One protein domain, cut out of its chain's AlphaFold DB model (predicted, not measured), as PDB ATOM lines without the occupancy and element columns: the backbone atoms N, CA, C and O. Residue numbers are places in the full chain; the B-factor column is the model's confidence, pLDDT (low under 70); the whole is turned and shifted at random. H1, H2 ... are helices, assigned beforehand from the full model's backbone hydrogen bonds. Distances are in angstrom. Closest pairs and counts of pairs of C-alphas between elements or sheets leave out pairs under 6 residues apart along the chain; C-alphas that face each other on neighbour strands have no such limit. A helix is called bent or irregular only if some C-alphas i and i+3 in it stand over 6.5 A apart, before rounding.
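What this domain is: This is residues 2 to 10 and 53 to 88 of the 336 residues of the protein "Hypothetical protein" of Trieres chinensis (UniProt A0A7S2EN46). One long helix, H3, forms the base of an open frame, with two short helices over the same side of it: H2 by its first end and H1 over its middle, across a gap. At the other end of H3 the closing residues 81 to 88 turn away from its line, toward the side where H1 lies, and at the H2 end the loop of residues 61 to 64 sticks out. The printed part has 45 residues with three named helices, in the order H1, H2, H3, and no named strand, and its class is all helix. It is only just compact, close to loose, with a radius of gyration of the C-alphas of 11.2 A, and it is elongated, with spans of 32 by 17 by 13 A.

How they stand to each other: The printed part begins with H1, residues 2 to 10, which touches no helix but is near H3, residues 67 to 80, with 8 pairs of C-alphas within 10 A and no pair within 8 A. After the cut comes H2, residues 54 to 60, and H1 and H2 are apart. H2 and H3 only just touch, with 3 pairs of C-alphas within 8 A. Their closest C-alphas are those of Val 58 and Pro 67, 6.4 A apart, and H3 touches H2 with residue 67 alone. The lines of H2 and H3 stand about perpendicular, at 73 degrees, and their centres are 14.5 A apart. In H2 and H3 every O i to N i+4 pair is within hydrogen-bond range, while in H1 it is 3 of 5.

Where its parts are: H1 begins at C-alpha 2, at (223.348, 154.671, 168.742), and ends at C-alpha 10, 13.1 A away. H2 begins at C-alpha 54, at (227.196, 167.689, 169.514), and is 10.1 A long from first to last C-alpha. H3, with 14 residues the longest helix, measures 20.0 A from C-alpha 67 to C-alpha 80, which is at (233.526, 147.940, 171.439). No helix is bent or irregular.

The domain as a whole: The two C-alphas farthest apart are those of Gly 63 and Pro 88, at 33.0 A, and the first and last printed C-alphas, of Ser 2 and Pro 88, are 16.6 A apart. Residues 11 to 52 are cut out, and C-alphas 10 and 53 are 13.6 A apart across the cut. The link from H1 to H2 runs across this cut, and the link from H2 to H3, with 6 residues between them, is short. Residues 59 to 64, of which 59 and 60 belong to H2, stand free. The mean pLDDT of the printed part is 87.0; the model's confidence is under 70 in residues 2 to 10, and H1 has a mean pLDDT of 51.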
ATOM      1  N   SER A   2     221.908 154.830 169.018       43.59
ATOM      2  CA  SER A   2     223.348 154.671 168.742       43.59
ATOM      3  C   SER A   2     223.720 154.362 167.279       43.59
ATOM      4  O   SER A   2     224.702 154.898 166.774       43.59
ATOM      5  N   ALA A   3     222.936 153.547 166.566       43.78
ATOM      6  CA  ALA A   3     223.238 153.184 165.173       43.78
ATOM      7  C   ALA A   3     223.050 154.347 164.175       43.78
ATOM      8  O   ALA A   3     223.803 154.460 163.210       43.78
ATOM      9  N   LEU A   4     222.089 155.245 164.435       47.78
ATOM     10  CA  LEU A   4     221.808 156.402 163.574       47.78
ATOM     11  C   LEU A   4     222.937 157.448 163.643       47.78
ATOM     12  O   LEU A   4     223.270 158.078 162.644       47.78
ATOM     13  N   TYR A   5     223.561 157.592 164.818       52.12
ATOM     14  CA  TYR A   5     224.656 158.533 165.071       52.12
ATOM     15  C   TYR A   5     225.914 158.212 164.245       52.12
ATOM     16  O   TYR A   5     226.476 159.094 163.593       52.12
ATOM     17  N   LEU A   6     226.323 156.938 164.210       54.38
ATOM     18  CA  LEU A   6     227.527 156.504 163.490       54.38
ATOM     19  C   LEU A   6     227.382 156.666 161.972       54.38
ATOM     20  O   LEU A   6     228.286 157.190 161.322       54.38
ATOM     21  N   ALA A   7     226.223 156.302 161.414       53.56
ATOM     22  CA  ALA A   7     225.968 156.419 159.978       53.56
ATOM     23  C   ALA A   7     226.024 157.877 159.483       53.56
ATOM     24  O   ALA A   7     226.513 158.145 158.385       53.56
ATOM     25  N   VAL A   8     225.565 158.839 160.292       56.16
ATOM     26  CA  VAL A   8     225.590 160.260 159.908       56.16
ATOM     27  C   VAL A   8     226.996 160.860 160.012       56.16
ATOM     28  O   VAL A   8     227.372 161.664 159.158       56.16
ATOM     29  N   LYS A   9     227.794 160.463 161.012       55.28
ATOM     30  CA  LYS A   9     229.136 161.026 161.235       55.28
ATOM     31  C   LYS A   9     230.164 160.532 160.205       55.28
ATOM     32  O   LYS A   9     230.955 161.330 159.713       55.28
ATOM     33  N   LEU A  10     230.104 159.262 159.797       55.72
ATOM     34  CA  LEU A  10     231.129 158.642 158.935       55.72
ATOM     35  C   LEU A  10     231.039 159.001 157.456       55.72
ATOM     36  O   LEU A  10     232.033 158.939 156.741       55.72
ATOM     37  N   ARG A  53     225.923 168.830 164.969       92.56
ATOM     38  CA  ARG A  53     226.727 169.327 166.088       92.56
ATOM     39  C   ARG A  53     226.401 168.531 167.345       92.56
ATOM     40  O   ARG A  53     225.259 168.122 167.537       92.56
ATOM     41  N   LEU A  54     227.388 168.360 168.224       93.88
ATOM     42  CA  LEU A  54     227.196 167.689 169.514       93.88
ATOM     43  C   LEU A  54     226.094 168.366 170.349       93.88
ATOM     44  O   LEU A  54     225.266 167.685 170.945       93.88
ATOM     45  N   THR A  55     226.021 169.699 170.300       93.69
ATOM     46  CA  THR A  55     224.992 170.501 170.981       93.69
ATOM     47  C   THR A  55     223.573 170.124 170.560       93.69
ATOM     48  O   THR A  55     222.685 170.066 171.402       93.69
ATOM     49  N   SER A  56     223.363 169.763 169.289       94.50
ATOM     50  CA  SER A  56     222.054 169.319 168.801       94.50
ATOM     51  C   SER A  56     221.589 168.034 169.490       94.50
ATOM     52  O   SER A  56     220.397 167.856 169.703       94.50
ATOM     53  N   PHE A  57     222.502 167.139 169.878       93.88
ATOM     54  CA  PHE A  57     222.138 165.924 170.614       93.88
ATOM     55  C   PHE A  57     221.801 166.207 172.079       93.88
ATOM     56  O   PHE A  57     220.879 165.593 172.613       93.88
ATOM     57  N   VAL A  58     222.490 167.163 172.706       96.25
ATOM     58  CA  VAL A  58     222.158 167.629 174.061       96.25
ATOM     59  C   VAL A  58     220.743 168.212 174.078       96.25
ATOM     60  O   VAL A  58     219.918 167.804 174.898       96.25
ATOM     61  N   GLU A  59     220.425 169.073 173.109       96.25
ATOM     62  CA  GLU A  59     219.086 169.647 172.923       96.25
ATOM     63  C   GLU A  59     218.025 168.560 172.680       96.25
ATOM     64  O   GLU A  59     216.998 168.537 173.361       96.25
ATOM     65  N   LEU A  60     218.290 167.602 171.779       95.50
ATOM     66  CA  LEU A  60     217.379 166.482 171.498       95.50
ATOM     67  C   LEU A  60     217.155 165.576 172.715       95.50
ATOM     68  O   LEU A  60     216.063 165.035 172.885       95.50
ATOM     69  N   SER A  61     218.161 165.428 173.578       96.44
ATOM     70  CA  SER A  61     218.041 164.678 174.831       96.44
ATOM     71  C   SER A  61     217.302 165.436 175.938       96.44
ATOM     72  O   SER A  61     217.097 164.883 177.015       96.44
ATOM     73  N   ARG A  62     216.907 166.698 175.700       96.62
ATOM     74  CA  ARG A  62     216.286 167.591 176.694       96.62
ATOM     75  C   ARG A  62     217.137 167.747 177.962       96.62
ATOM     76  O   ARG A  62     216.603 167.807 179.064       96.62
ATOM     77  N   GLY A  63     218.463 167.772 177.800       93.56
ATOM     78  CA  GLY A  63     219.417 167.908 178.904       93.56
ATOM     79  C   GLY A  63     219.602 166.657 179.772       93.56
ATOM     80  O   GLY A  63     220.248 166.754 180.809       93.56
ATOM     81  N   GLN A  64     219.067 165.493 179.377       97.44
ATOM     82  CA  GLN A  64     219.299 164.232 180.101       97.44
ATOM     83  C   GLN A  64     220.751 163.746 180.008       97.44
ATOM     84  O   GLN A  64     221.204 163.027 180.894       97.44
ATOM     85  N   PHE A  65     221.462 164.126 178.943       97.69
ATOM     86  CA  PHE A  65     222.863 163.778 178.728       97.69
ATOM     87  C   PHE A  65     223.668 165.040 178.417       97.69
ATOM     88  O   PHE A  65     223.297 165.813 177.526       97.69
ATOM     89  N   GLY A  66     224.770 165.241 179.141       97.06
ATOM     90  CA  GLY A  66     225.739 166.293 178.843       97.06
ATOM     91  C   GLY A  66     226.578 165.965 177.599       97.06
ATOM     92  O   GLY A  66     226.606 164.815 177.143       97.06
ATOM     93  N   PRO A  67     227.286 166.950 177.021       96.56
ATOM     94  CA  PRO A  67     228.181 166.699 175.893       96.56
ATOM     95  C   PRO A  67     229.280 165.670 176.224       96.56
ATOM     96  O   PRO A  67     229.633 164.854 175.370       96.56
ATOM     97  N   GLU A  68     229.768 165.650 177.463       97.31
ATOM     98  CA  GLU A  68     230.780 164.724 177.978       97.31
ATOM     99  C   GLU A  68     230.250 163.286 178.049       97.31
ATOM    100  O   GLU A  68     230.952 162.354 177.654       97.31
ATOM    101  N   ASP A  69     228.992 163.098 178.470       97.31
ATOM    102  CA  ASP A  69     228.337 161.783 178.504       97.31
ATOM    103  C   ASP A  69     228.223 161.194 177.094       97.31
ATOM    104  O   ASP A  69     228.516 160.016 176.864       97.31
ATOM    105  N   ILE A  70     227.827 162.031 176.127       96.12
ATOM    106  CA  ILE A  70     227.671 161.634 174.725       96.12
ATOM    107  C   ILE A  70     229.033 161.277 174.118       96.12
ATOM    108  O   ILE A  70     229.147 160.240 173.462       96.12
ATOM    109  N   ALA A  71     230.069 162.089 174.358       96.00
ATOM    110  CA  ALA A  71     231.424 161.828 173.872       96.00
ATOM    111  C   ALA A  71     232.022 160.547 174.486       96.00
ATOM    112  O   ALA A  71     232.586 159.717 173.771       96.00
ATOM    113  N   SER A  72     231.839 160.343 175.793       96.81
ATOM    114  CA  SER A  72     232.273 159.131 176.499       96.81
ATOM    115  C   SER A  72     231.576 157.877 175.959       96.81
ATOM    116  O   SER A  72     232.216 156.851 175.698       96.81
ATOM    117  N   MET A  73     230.263 157.957 175.711       97.00
ATOM    118  CA  MET A  73     229.506 156.853 175.122       97.00
ATOM    119  C   MET A  73     229.928 156.568 173.678       97.00
ATOM    120  O   MET A  73     230.076 155.400 173.313       97.00
ATOM    121  N   GLU A  74     230.158 157.606 172.867       95.88
ATOM    122  CA  GLU A  74     230.694 157.462 171.513       95.88
ATOM    123  C   GLU A  74     232.027 156.706 171.541       95.88
ATOM    124  O   GLU A  74     232.173 155.684 170.867       95.88
ATOM    125  N   GLU A  75     232.978 157.153 172.360       97.06
ATOM    126  CA  GLU A  75     234.290 156.524 172.471       97.06
ATOM    127  C   GLU A  75     234.175 155.056 172.912       97.06
ATOM    128  O   GLU A  75     234.802 154.162 172.332       97.06
ATOM    129  N   ARG A  76     233.318 154.771 173.901       98.00
ATOM    130  CA  ARG A  76     233.036 153.401 174.344       98.00
ATOM    131  C   ARG A  76     232.468 152.546 173.211       98.00
ATOM    132  O   ARG A  76     232.931 151.420 173.023       98.00
ATOM    133  N   MET A  77     231.499 153.054 172.452       96.62
ATOM    134  CA  MET A  77     230.922 152.342 171.309       96.62
ATOM    135  C   MET A  77     231.973 152.055 170.231       96.62
ATOM    136  O   MET A  77     232.051 150.926 169.750       96.62
ATOM    137  N   LEU A  78     232.810 153.040 169.886       96.50
ATOM    138  CA  LEU A  78     233.881 152.889 168.898       96.50
ATOM    139  C   LEU A  78     234.898 151.824 169.319       96.50
ATOM    140  O   LEU A  78     235.275 150.980 168.502       96.50
ATOM    141  N   ARG A  79     235.284 151.798 170.601       97.44
ATOM    142  CA  ARG A  79     236.157 150.752 171.161       97.44
ATOM    143  C   ARG A  79     235.518 149.366 171.074       97.44
ATOM    144  O   ARG A  79     236.164 148.435 170.595       97.44
ATOM    145  N   VAL A  80     234.255 149.224 171.488       97.50
ATOM    146  CA  VAL A  80     233.526 147.940 171.439       97.50
ATOM    147  C   VAL A  80     233.406 147.428 170.003       97.50
ATOM    148  O   VAL A  80     233.659 146.254 169.742       97.50
ATOM    149  N   LEU A  81     233.091 148.314 169.056       96.12
ATOM    150  CA  LEU A  81     233.002 147.986 167.632       96.12
ATOM    151  C   LEU A  81     234.373 147.845 166.957       96.12
ATOM    152  O   LEU A  81     234.433 147.524 165.772       96.12
ATOM    153  N   ARG A  82     235.480 148.082 167.676       97.00
ATOM    154  CA  ARG A  82     236.849 148.099 167.132       97.00
ATOM    155  C   ARG A  82     236.963 148.987 165.892       97.00
ATOM    156  O   ARG A  82     237.572 148.590 164.902       97.00
ATOM    157  N   TRP A  83     236.302 150.145 165.924       95.25
ATOM    158  CA  TRP A  83     236.222 151.091 164.806       95.25
ATOM    159  C   TRP A  83     235.614 150.515 163.510       95.25
ATOM    160  O   TRP A  83     235.712 151.121 162.446       95.25
ATOM    161  N   ARG A  84     234.921 149.368 163.572       94.75
ATOM    162  CA  ARG A  84     234.205 148.768 162.433       94.75
ATOM    163  C   ARG A  84     232.801 149.344 162.319       94.75
ATOM    164  O   ARG A  84     231.812 148.708 162.667       94.75
ATOM    165  N   VAL A  85     232.734 150.577 161.843       93.81
ATOM    166  CA  VAL A  85     231.511 151.390 161.866       93.81
ATOM    167  C   VAL A  85     230.880 151.621 160.490       93.81
ATOM    168  O   VAL A  85     229.855 152.285 160.388       93.81
ATOM    169  N   ASN A  86     231.447 151.018 159.442       93.44
ATOM    170  CA  ASN A  86     230.927 151.061 158.073       93.44
ATOM    171  C   ASN A  86     230.477 149.665 157.590       93.44
ATOM    172  O   ASN A  86     231.098 149.098 156.687       93.44
ATOM    173  N   PRO A  87     229.466 149.041 158.227       94.75
ATOM    174  CA  PRO A  87     228.915 147.792 157.729       94.75
ATOM    175  C   PRO A  87     228.119 148.034 156.434       94.75
ATOM    176  O   PRO A  87     227.570 149.121 156.233       94.75
ATOM    177  N   PRO A  88     227.991 147.022 155.562       95.50
ATOM    178  CA  PRO A  88     227.110 147.122 154.409       95.50
ATOM    179  C   PRO A  88     225.657 147.312 154.868       95.50
ATOM    180  O   PRO A  88     225.162 146.581 155.725       95.50
TER     181      PRO A  88